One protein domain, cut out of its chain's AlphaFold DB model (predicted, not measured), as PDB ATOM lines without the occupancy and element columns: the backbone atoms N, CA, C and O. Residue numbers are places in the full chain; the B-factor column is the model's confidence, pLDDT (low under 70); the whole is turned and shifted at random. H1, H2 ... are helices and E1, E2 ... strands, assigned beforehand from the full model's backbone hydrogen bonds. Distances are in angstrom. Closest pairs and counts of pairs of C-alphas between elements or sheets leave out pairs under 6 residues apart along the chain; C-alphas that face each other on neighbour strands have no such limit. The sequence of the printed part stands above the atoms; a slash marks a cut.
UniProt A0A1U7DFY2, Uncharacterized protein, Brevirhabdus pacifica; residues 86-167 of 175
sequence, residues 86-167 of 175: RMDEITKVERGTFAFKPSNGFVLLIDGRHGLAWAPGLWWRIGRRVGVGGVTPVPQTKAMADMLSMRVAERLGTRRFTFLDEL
ATOM      1  N   ARG A  86     157.980 149.337  81.939       89.56
ATOM      2  CA  ARG A  86     158.868 148.264  81.477       89.56
ATOM      3  C   ARG A  86     159.032 147.190  82.558       89.56
ATOM      4  O   ARG A  86     158.873 147.473  83.742       89.56
ATOM      5  N   MET A  87     159.327 145.952  82.163       88.88
ATOM      6  CA  MET A  87     159.453 144.810  83.082       88.88
ATOM      7  C   MET A  87     160.602 144.986  84.088       88.88
ATOM      8  O   MET A  87     160.498 144.583  85.247       88.88
ATOM      9  N   ASP A  88     161.688 145.629  83.667       87.69
ATOM     10  CA  ASP A  88     162.852 145.965  84.492       87.69
ATOM     11  C   ASP A  88     162.551 147.024  85.568       87.69
ATOM     12  O   ASP A  88     163.190 147.032  86.627       87.69
ATOM     13  N   GLU A  89     161.542 147.867  85.360       88.88
ATOM     14  CA  GLU A  89     161.122 148.876  86.335       88.88
ATOM     15  C   GLU A  89     160.236 148.297  87.447       88.88
ATOM     16  O   GLU A  89     160.159 148.879  88.533       88.88
ATOM     17  N   ILE A  90     159.562 147.165  87.213       89.75
ATOM     18  CA  ILE A  90     158.581 146.603  88.154       89.75
ATOM     19  C   ILE A  90     159.293 146.012  89.368       89.75
ATOM     20  O   ILE A  90     159.907 144.949  89.310       89.75
ATOM     21  N   THR A  91     159.166 146.684  90.506       88.38
ATOM     22  CA  THR A  91     159.789 146.275  91.771       88.38
ATOM     23  C   THR A  91     158.918 145.288  92.537       88.38
ATOM     24  O   THR A  91     159.424 144.372  93.180       88.38
ATOM     25  N   LYS A  92     157.594 145.468  92.498       86.50
ATOM     26  CA  LYS A  92     156.655 144.640  93.260       86.50
ATOM     27  C   LYS A  92     155.288 144.617  92.592       86.50
ATOM     28  O   LYS A  92     154.848 145.614  92.024       86.50
ATOM     29  N   VAL A  93     154.606 143.485  92.720       88.12
ATOM     30  CA  VAL A  93     153.218 143.292  92.289       88.12
ATOM     31  C   VAL A  93     152.364 143.091  93.538       88.12
ATOM     32  O   VAL A  93     152.608 142.169  94.315       88.12
ATOM     33  N   GLU A  94     151.367 143.944  93.748       85.75
ATOM     34  CA  GLU A  94     150.472 143.890  94.905       85.75
ATOM     35  C   GLU A  94     149.073 143.412  94.503       85.75
ATOM     36  O   GLU A  94     148.401 144.013  93.659       85.75
ATOM     37  N   ARG A  95     148.625 142.320  95.140       73.81
ATOM     38  CA  ARG A  95     147.302 141.701  94.928       73.81
ATOM     39  C   ARG A  95     146.372 141.770  96.148       73.81
ATOM     40  O   ARG A  95     145.263 141.249  96.087       73.81
ATOM     41  N   GLY A  96     146.814 142.383  97.246       57.84
ATOM     42  CA  GLY A  96     146.095 142.392  98.525       57.84
ATOM     43  C   GLY A  96     144.900 143.350  98.576       57.84
ATOM     44  O   GLY A  96     144.859 144.358  97.873       57.84
ATOM     45  N   THR A  97     143.951 143.055  99.468       49.06
ATOM     46  CA  THR A  97     142.738 143.840  99.784       49.06
ATOM     47  C   THR A  97     143.010 145.227 100.378       49.06
ATOM     48  O   THR A  97     142.110 146.058 100.388       49.06
ATOM     49  N   PHE A  98     144.238 145.488 100.838       48.53
ATOM     50  CA  PHE A  98     144.667 146.751 101.459       48.53
ATOM     51  C   PHE A  98     145.602 147.602 100.583       48.53
ATOM     52  O   PHE A  98     146.033 148.675 100.997       48.53
ATOM     53  N   ALA A  99     145.917 147.150  99.367       52.75
ATOM     54  CA  ALA A  99     146.573 147.994  98.374       52.75
ATOM     55  C   ALA A  99     145.505 148.858  97.688       52.75
ATOM     56  O   ALA A  99     144.375 148.404  97.524       52.75
ATOM     57  N   PHE A 100     145.838 150.079  97.257       55.19
ATOM     58  CA  PHE A 100     144.974 150.952  96.439       55.19
ATOM     59  C   PHE A 100     144.673 150.315  95.063       55.19
ATOM     60  O   PHE A 100     145.108 150.797  94.021       55.19
ATOM     61  N   LYS A 101     143.979 149.179  95.036       54.84
ATOM     62  CA  LYS A 101     143.701 148.378  93.852       54.84
ATOM     63  C   LYS A 101     142.374 148.841  93.233       54.84
ATOM     64  O   LYS A 101     141.364 148.895  93.935       54.84
ATOM     65  N   PRO A 102     142.327 149.115  91.919       57.91
ATOM     66  CA  PRO A 102     141.055 149.271  91.217       57.91
ATOM     67  C   PRO A 102     140.261 147.955  91.278       57.91
ATOM     68  O   PRO A 102     140.854 146.873  91.285       57.91
ATOM     69  N   SER A 103     138.928 148.014  91.337       58.00
ATOM     70  CA  SER A 103     138.065 146.827  91.462       58.00
ATOM     71  C   SER A 103     138.503 145.709  90.504       58.00
ATOM     72  O   SER A 103     138.697 145.944  89.315       58.00
ATOM     73  N   ASN A 104     138.691 144.489  91.021       66.38
ATOM     74  CA  ASN A 104     139.152 143.311  90.261       66.38
ATOM     75  C   ASN A 104     140.586 143.367  89.673       66.38
ATOM     76  O   ASN A 104     140.975 142.454  88.957       66.38
ATOM     77  N   GLY A 105     141.386 144.374  90.032       82.31
ATOM     78  CA  GLY A 105     142.724 144.674  89.509       82.31
ATOM     79  C   GLY A 105     143.984 144.093  90.178       82.31
ATOM     80  O   GLY A 105     143.945 143.113  90.911       82.31
ATOM     81  N   PHE A 106     145.122 144.739  89.968       85.25
ATOM     82  CA  PHE A 106     146.350 144.647  90.768       85.25
ATOM     83  C   PHE A 106     147.106 145.977  90.661       85.25
ATOM     84  O   PHE A 106     146.782 146.813  89.814       85.25
ATOM     85  N   VAL A 107     148.097 146.194  91.524       88.75
ATOM     86  CA  VAL A 107     148.960 147.383  91.466       88.75
ATOM     87  C   VAL A 107     150.406 146.952  91.277       88.75
ATOM     88  O   VAL A 107     150.885 146.036  91.939       88.75
ATOM     89  N   LEU A 108     151.101 147.626  90.371       89.38
ATOM     90  CA  LEU A 108     152.535 147.516  90.165       89.38
ATOM     91  C   LEU A 108     153.218 148.698  90.843       89.38
ATOM     92  O   LEU A 108     152.847 149.853  90.612       89.38
ATOM     93  N   LEU A 109     154.221 148.405  91.664       89.88
ATOM     94  CA  LEU A 109     155.180 149.400  92.116       89.88
ATOM     95  C   LEU A 109     156.359 149.388  91.155       89.88
ATOM     96  O   LEU A 109     156.940 148.331  90.897       89.88
ATOM     97  N   ILE A 110     156.707 150.567  90.658       91.31
ATOM     98  CA  ILE A 110     157.789 150.770  89.703       91.31
ATOM     99  C   ILE A 110     158.854 151.697  90.286       91.31
ATOM    100  O   ILE A 110     158.553 152.590  91.085       91.31
ATOM    101  N   ASP A 111     160.108 151.470  89.914       84.31
ATOM    102  CA  ASP A 111     161.228 152.219  90.483       84.31
ATOM    103  C   ASP A 111     161.314 153.651  89.916       84.31
ATOM    104  O   ASP A 111     161.544 154.610  90.654       84.31
ATOM    105  N   GLY A 112     160.992 153.815  88.629       76.69
ATOM    106  CA  GLY A 112     160.973 155.103  87.930       76.69
ATOM    107  C   GLY A 112     159.792 156.011  88.300       76.69
ATOM    108  O   GLY A 112     158.671 155.558  88.545       76.69
ATOM    109  N   ARG A 113     160.022 157.333  88.304       72.94
ATOM    110  CA  ARG A 113     158.947 158.337  88.407       72.94
ATOM    111  C   ARG A 113     158.359 158.584  87.026       72.94
ATOM    112  O   ARG A 113     158.938 159.306  86.221       72.94
ATOM    113  N   HIS A 114     157.180 158.029  86.786       78.25
ATOM    114  CA  HIS A 114     156.438 158.277  85.558       78.25
ATOM    115  C   HIS A 114     155.398 159.388  85.733       78.25
ATOM    116  O   HIS A 114     154.901 159.644  86.835       78.25
ATOM    117  N   GLY A 115     155.043 160.043  84.625       80.06
ATOM    118  CA  GLY A 115     153.975 161.045  84.592       80.06
ATOM    119  C   GLY A 115     152.580 160.455  84.836       80.06
ATOM    120  O   GLY A 115     152.358 159.250  84.658       80.06
ATOM    121  N   LEU A 116     151.635 161.330  85.199       83.88
ATOM    122  CA  LEU A 116     150.221 160.999  85.385       83.88
ATOM    123  C   LEU A 116     149.611 160.519  84.060       83.88
ATOM    124  O   LEU A 116     149.553 161.263  83.082       83.88
ATOM    125  N   ALA A 117     149.146 159.273  84.030       84.81
ATOM    126  CA  ALA A 117     148.438 158.709  82.889       84.81
ATOM    127  C   ALA A 117     147.222 157.928  83.375       84.81
ATOM    128  O   ALA A 117     147.268 157.270  84.410       84.81
ATOM    129  N   TRP A 118     146.122 158.010  82.639       81.81
ATOM    130  CA  TRP A 118     144.888 157.361  83.047       81.81
ATOM    131  C   TRP A 118     144.102 156.884  81.835       81.81
ATOM    132  O   TRP A 118     143.795 157.674  80.942       81.81
ATOM    133  N   ALA A 119     143.769 155.595  81.839       81.25
ATOM    134  CA  ALA A 119     142.779 154.976  80.979       81.25
ATOM    135  C   ALA A 119     141.566 154.596  81.851       81.25
ATOM    136  O   ALA A 119     141.601 153.583  82.561       81.25
ATOM    137  N   PRO A 120     140.502 155.421  81.851       72.44
ATOM    138  CA  PRO A 120     139.296 155.192  82.636       72.44
ATOM    139  C   PRO A 120     138.790 153.748  82.553       72.44
ATOM    140  O   PRO A 120     138.484 153.242  81.476       72.44
ATOM    141  N   GLY A 121     138.704 153.092  83.711       71.31
ATOM    142  CA  GLY A 121     138.197 151.726  83.846       71.31
ATOM    143  C   GLY A 121     139.167 150.604  83.460       71.31
ATOM    144  O   GLY A 121     138.792 149.451  83.646       71.31
ATOM    145  N   LEU A 122     140.370 150.897  82.957       79.12
ATOM    146  CA  LEU A 122     141.350 149.875  82.569       79.12
ATOM    147  C   LEU A 122     142.633 149.945  83.398       79.12
ATOM    148  O   LEU A 122     143.067 148.936  83.951       79.12
ATOM    149  N   TRP A 123     143.256 151.120  83.467       85.69
ATOM    150  CA  TRP A 123     144.485 151.311  84.226       85.69
ATOM    151  C   TRP A 123     144.745 152.784  84.535       85.69
ATOM    152  O   TRP A 123     144.242 153.688  83.872       85.69
ATOM    153  N   TRP A 124     145.560 153.043  85.545       87.06
ATOM    154  CA  TRP A 124     146.049 154.370  85.897       87.06
ATOM    155  C   TRP A 124     147.514 154.289  86.306       87.06
ATOM    156  O   TRP A 124     147.984 153.254  86.769       87.06
ATOM    157  N   ARG A 125     148.236 155.394  86.151       88.81
ATOM    158  CA  ARG A 125     149.628 155.550  86.558       88.81
ATOM    159  C   ARG A 125     149.812 156.884  87.252       88.81
ATOM    160  O   ARG A 125     149.522 157.931  86.677       88.81
ATOM    161  N   ILE A 126     150.305 156.828  88.483       87.19
ATOM    162  CA  ILE A 126     150.571 157.991  89.326       87.19
ATOM    163  C   ILE A 126     151.939 157.785  89.981       87.19
ATOM    164  O   ILE A 126     152.093 156.956  90.881       87.19
ATOM    165  N   GLY A 127     152.946 158.538  89.530       86.62
ATOM    166  CA  GLY A 127     154.301 158.491  90.077       86.62
ATOM    167  C   GLY A 127     154.946 157.113  89.925       86.62
ATOM    168  O   GLY A 127     155.316 156.720  88.824       86.62
ATOM    169  N   ARG A 128     155.080 156.394  91.046       89.12
ATOM    170  CA  ARG A 128     155.708 155.060  91.142       89.12
ATOM    171  C   ARG A 128     154.696 153.911  91.187       89.12
ATOM    172  O   ARG A 128     155.038 152.795  91.569       89.12
ATOM    173  N   ARG A 129     153.427 154.183  90.877       87.94
ATOM    174  CA  ARG A 129     152.335 153.205  90.968       87.94
ATOM    175  C   ARG A 129     151.587 153.121  89.651       87.94
ATOM    176  O   ARG A 129     151.187 154.151  89.111       87.94
ATOM    177  N   VAL A 130     151.358 151.898  89.187       89.00
ATOM    178  CA  VAL A 130     150.492 151.588  88.046       89.00
ATOM    179  C   VAL A 130     149.410 150.633  88.527       89.00
ATOM    180  O   VAL A 130     149.700 149.494  88.879       89.00
ATOM    181  N   GLY A 131     148.165 151.090  88.581       88.38
ATOM    182  CA  GLY A 131     147.023 150.238  88.894       88.38
ATOM    183  C   GLY A 131     146.379 149.730  87.614       88.38
ATOM    184  O   GLY A 131     146.014 150.531  86.764       88.38
ATOM    185  N   VAL A 132     146.197 148.419  87.491       86.88
ATOM    186  CA  VAL A 132     145.478 147.769  86.386       86.88
ATOM    187  C   VAL A 132     144.192 147.180  86.943       86.88
ATOM    188  O   VAL A 132     144.256 146.452  87.925       86.88
ATOM    189  N   GLY A 133     143.028 147.474  86.363       80.69
ATOM    190  CA  GLY A 133     141.740 146.908  86.778       80.69
ATOM    191  C   GLY A 133     140.530 147.777  86.432       80.69
ATOM    192  O   GLY A 133     140.659 148.831  85.816       80.69
ATOM    193  N   GLY A 134     139.346 147.348  86.879       78.06
ATOM    194  CA  GLY A 134     138.059 148.000  86.620       78.06
ATOM    195  C   GLY A 134     137.139 147.128  85.763       78.06
ATOM    196  O   GLY A 134     136.430 146.265  86.286       78.06
ATOM    197  N   VAL A 135     137.145 147.354  84.445       69.81
ATOM    198  CA  VAL A 135     136.342 146.617  83.447       69.81
ATOM    199  C   VAL A 135     137.031 145.350  82.919       69.81
ATOM    200  O   VAL A 135     136.477 144.636  82.071       69.81
ATOM    201  N   THR A 136     138.228 145.047  83.427       76.94
ATOM    202  CA  THR A 136     138.969 143.828  83.100       76.94
ATOM    203  C   THR A 136     138.319 142.593  83.739       76.94
ATOM    204  O   THR A 136     137.868 142.648  84.890       76.94
ATOM    205  N   PRO A 137     138.259 141.449  83.032       75.81
ATOM    206  CA  PRO A 137     137.792 140.199  83.621       75.81
ATOM    207  C   PRO A 137     138.691 139.766  84.787       75.81
ATOM    208  O   PRO A 137     139.916 139.719  84.653       75.81
ATOM    209  N   VAL A 138     138.088 139.405  85.926       78.94
ATOM    210  CA  VAL A 138     138.821 138.972  87.134       78.94
ATOM    211  C   VAL A 138     139.784 137.813  86.842       78.94
ATOM    212  O   VAL A 138     140.939 137.915  87.260       78.94
ATOM    213  N   PRO A 139     139.390 136.751  86.099       81.94
ATOM    214  CA  PRO A 139     140.295 135.637  85.823       81.94
ATOM    215  C   PRO A 139     141.529 136.067  85.025       81.94
ATOM    216  O   PRO A 139     142.640 135.669  85.361       81.94
ATOM    217  N   GLN A 140     141.351 136.939  84.026       85.50
ATOM    218  CA  GLN A 140     142.458 137.414  83.193       85.50
ATOM    219  C   GLN A 140     143.403 138.334  83.968       85.50
ATOM    220  O   GLN A 140     144.622 138.245  83.863       85.50
ATOM    221  N   THR A 141     142.830 139.194  84.808       84.50
ATOM    222  CA  THR A 141     143.605 140.113  85.647       84.50
ATOM    223  C   THR A 141     144.411 139.351  86.699       84.50
ATOM    224  O   THR A 141     145.549 139.713  86.987       84.50
ATOM    225  N   LYS A 142     143.849 138.257  87.235       83.75
ATOM    226  CA  LYS A 142     144.546 137.343  88.144       83.75
ATOM    227  C   LYS A 142     145.697 136.627  87.437       83.75
ATOM    228  O   LYS A 142     146.816 136.707  87.921       83.75
ATOM    229  N   ALA A 143     145.442 136.021  86.278       87.25
ATOM    230  CA  ALA A 143     146.467 135.323  85.505       87.25
ATOM    231  C   ALA A 143     147.644 136.241  85.123       87.25
ATOM    232  O   ALA A 143     148.800 135.875  85.324       87.25
ATOM    233  N   MET A 144     147.370 137.468  84.665       88.62
ATOM    234  CA  MET A 144     148.431 138.436  84.368       88.62
ATOM    235  C   MET A 144     149.225 138.820  85.624       88.62
ATOM    236  O   MET A 144     150.452 138.893  85.581       88.62
ATOM    237  N   ALA A 145     148.551 139.043  86.756       88.06
ATOM    238  CA  ALA A 145     149.232 139.342  88.012       88.06
ATOM    239  C   ALA A 145     150.108 138.166  88.483       88.06
ATOM    240  O   ALA A 145     151.199 138.401  89.006       88.06
ATOM    241  N   ASP A 146     149.636 136.927  88.299       89.06
ATOM    242  CA  ASP A 146     150.352 135.667  88.551       89.06
ATOM    243  C   ASP A 146     151.658 135.613  87.752       89.06
ATOM    244  O   ASP A 146     152.735 135.546  88.352       89.06
ATOM    245  N   MET A 147     151.569 135.785  86.430       89.25
ATOM    246  CA  MET A 147     152.727 135.831  85.529       89.25
ATOM    247  C   MET A 147     153.714 136.946  85.896       89.25
ATOM    248  O   MET A 147     154.919 136.708  85.969       89.25
ATOM    249  N   LEU A 148     153.219 138.158  86.168       90.19
ATOM    250  CA  LEU A 148     154.068 139.298  86.525       90.19
ATOM    251  C   LEU A 148     154.827 139.060  87.830       90.19
ATOM    252  O   LEU A 148     156.014 139.365  87.910       90.19
ATOM    253  N   SER A 149     154.181 138.501  88.856       89.19
ATOM    254  CA  SER A 149     154.879 138.229  90.115       89.19
ATOM    255  C   SER A 149     155.941 137.152  89.970       89.19
ATOM    256  O   SER A 149     156.986 137.290  90.595       89.19
ATOM    257  N   MET A 150     155.702 136.120  89.153       89.75
ATOM    258  CA  MET A 150     156.717 135.102  88.871       89.75
ATOM    259  C   MET A 150     157.941 135.722  88.191       89.75
ATOM    260  O   MET A 150     159.048 135.566  88.698       89.75
ATOM    261  N   ARG A 151     157.741 136.518  87.130       90.00
ATOM    262  CA  ARG A 151     158.838 137.199  86.412       90.00
ATOM    263  C   ARG A 151     159.623 138.159  87.302       90.00
ATOM    264  O   ARG A 151     160.848 138.215  87.245       90.00
ATOM    265  N   VAL A 152     158.924 138.924  88.143       89.62
ATOM    266  CA  VAL A 152     159.567 139.853  89.083       89.62
ATOM    267  C   VAL A 152     160.356 139.088  90.146       89.62
ATOM    268  O   VAL A 152     161.473 139.490  90.462       89.62
ATOM    269  N   ALA A 153     159.814 137.988  90.678       87.69
ATOM    270  CA  ALA A 153     160.504 137.158  91.664       87.69
ATOM    271  C   ALA A 153     161.763 136.498  91.085       87.69
ATOM    272  O   ALA A 153     162.810 136.557  91.723       87.69
ATOM    273  N   GLU A 154     161.678 135.943  89.874       87.81
ATOM    274  CA  GLU A 154     162.814 135.352  89.158       87.81
ATOM    275  C   GLU A 154     163.927 136.385  88.953       87.81
ATOM    276  O   GLU A 154     165.046 136.198  89.423       87.81
ATOM    277  N   ARG A 155     163.587 137.550  88.390       87.44
ATOM    278  CA  ARG A 155     164.534 138.646  88.146       87.44
ATOM    279  C   ARG A 155     165.207 139.164  89.419       87.44
ATOM    280  O   ARG A 155     166.410 139.433  89.420       87.44
ATOM    281  N   LEU A 156     164.437 139.364  90.491       83.81
ATOM    282  CA  LEU A 156     164.974 139.838  91.771       83.81
ATOM    283  C   LEU A 156     165.811 138.762  92.471       83.81
ATOM    284  O   LEU A 156     166.778 139.109  93.147       83.81
ATOM    285  N   GLY A 157     165.465 137.485  92.287       80.75
ATOM    286  CA  GLY A 157     166.286 136.348  92.687       80.75
ATOM    287  C   GLY A 157     167.637 136.386  91.983       80.75
ATOM    288  O   GLY A 157     168.657 136.488  92.658       80.75
ATOM    289  N   THR A 158     167.647 136.421  90.647       77.88
ATOM    290  CA  THR A 158     168.876 136.495  89.837       77.88
ATOM    291  C   THR A 158     169.758 137.677  90.237       77.88
ATOM    292  O   THR A 158     170.940 137.485  90.500       77.88
ATOM    293  N   ARG A 159     169.188 138.884  90.385       74.25
ATOM    294  CA  ARG A 159     169.946 140.066  90.845       74.25
ATOM    295  C   ARG A 159     170.590 139.866  92.215       74.25
ATOM    296  O   ARG A 159     171.697 140.346  92.435       74.25
ATOM    297  N   ARG A 160     169.892 139.206  93.142       75.00
ATOM    298  CA  ARG A 160     170.414 138.954  94.488       75.00
ATOM    299  C   ARG A 160     171.554 137.939  94.467       75.00
ATOM    300  O   ARG A 160     172.502 138.129  95.214       75.00
ATOM    301  N   PHE A 161     171.474 136.908  93.625       71.88
ATOM    302  CA  PHE A 161     172.555 135.931  93.469       71.88
ATOM    303  C   PHE A 161     173.820 136.572  92.897       71.88
ATOM    304  O   PHE A 161     174.860 136.487  93.536       71.88
ATOM    305  N   THR A 162     173.716 137.316  91.787       71.75
ATOM    306  CA  THR A 162     174.873 138.010  91.192       71.75
ATOM    307  C   THR A 162     175.557 138.945  92.188       71.75
ATOM    308  O   THR A 162     176.776 138.936  92.307       71.75
ATOM    309  N   PHE A 163     174.776 139.706  92.958       73.50
ATOM    310  CA  PHE A 163     175.326 140.616  93.960       73.50
ATOM    311  C   PHE A 163     176.040 139.891  95.114       73.50
ATOM    312  O   PHE A 163     177.006 140.417  95.651       73.50
ATOM    313  N   LEU A 164     175.574 138.704  95.521       74.94
ATOM    314  CA  LEU A 164     176.218 137.920  96.583       74.94
ATOM    315  C   LEU A 164     177.500 137.231  96.104       74.94
ATOM    316  O   LEU A 164     178.440 137.128  96.889       74.94
ATOM    317  N   ASP A 165     177.554 136.805  94.841       73.00
ATOM    318  CA  ASP A 165     178.772 136.252  94.241       73.00
ATOM    319  C   ASP A 165     179.867 137.323  94.107       73.00
ATOM    320  O   ASP A 165     181.026 137.047  94.400       73.00
ATOM    321  N   GLU A 166     179.505 138.568  93.767       75.00
ATOM    322  CA  GLU A 166     180.438 139.710  93.748       75.00
ATOM    323  C   GLU A 166     180.959 140.092  95.145       75.00
ATOM    324  O   GLU A 166     182.053 140.639  95.272       75.00
ATOM    325  N   LEU A 167     180.181 139.823  96.197       74.56
ATOM    326  CA  LEU A 167     180.521 140.170  97.579       74.56
ATOM    327  C   LEU A 167     181.257 139.062  98.325       74.56
ATOM    328  O   LEU A 167     181.647 139.298  99.468       74.56
TER     329      LEU A 167
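What this domain is: This is residues 86 to 167 of the 175 residues of an uncharacterized protein of Brevirhabdus pacifica (UniProt A0A1U7DFY2). One long helix, H1, packs with its first half over one face of a small antiparallel sheet, while its last residues, 157 to 166, stick out like an arm and make the length. The sheet is E1 beside a hairpin of E2 and E3 that folds back sharply on itself. The 82 printed residues hold E1, E2, E3 and H1 in that order, a mixed class with sheet order E1, E2, E3. The whole is only just compact, close to loose, with a radius of gyration of the C-alphas of 14.0 A and spans of 46 by 28 by 21 A.

How they stand to each other: E1, residues 90 to 94, and E2, residues 106 to 119, form a hairpin, with N 94 and O 107 within hydrogen-bond range at 2.8 A. E2 and E3, residues 123 to 132, form another, with N 108 and O 130 at 2.8 A and N 125 and O 117 at 2.7 A. The three make a meander, each strand the antiparallel neighbour of the one before. E2 bends by 142 degrees at residue 114, and E3 by 168 degrees at residue 127. H1, residues 138 to 166, is on one face of this sheet, giving two layers, at a height of 7.9 A. It lies over E1 and E2, only just slantwise to the strands, at 31 degrees to E2 on the local plane. The closest C-alphas of E1 and H1, Val 93 and Ser 149, are 5.8 A apart. In H1 every O i to N i+4 pair is within hydrogen-bond range.

Where its parts are: E1 begins at C-alpha 90 (158.581, 146.603, 88.154). E2 measures 14.7 A from first to last C-alpha. H1 measures 42.1 A and ends at C-alpha 166 (180.438, 139.710, 93.748).

The domain as a whole: The farthest C-alphas, of Val 135 and Leu 167, are 46.8 A apart. The printed part has no cut; the link E1 to E2 is long. Residues 96 to 104 and 135 have pLDDT under 70.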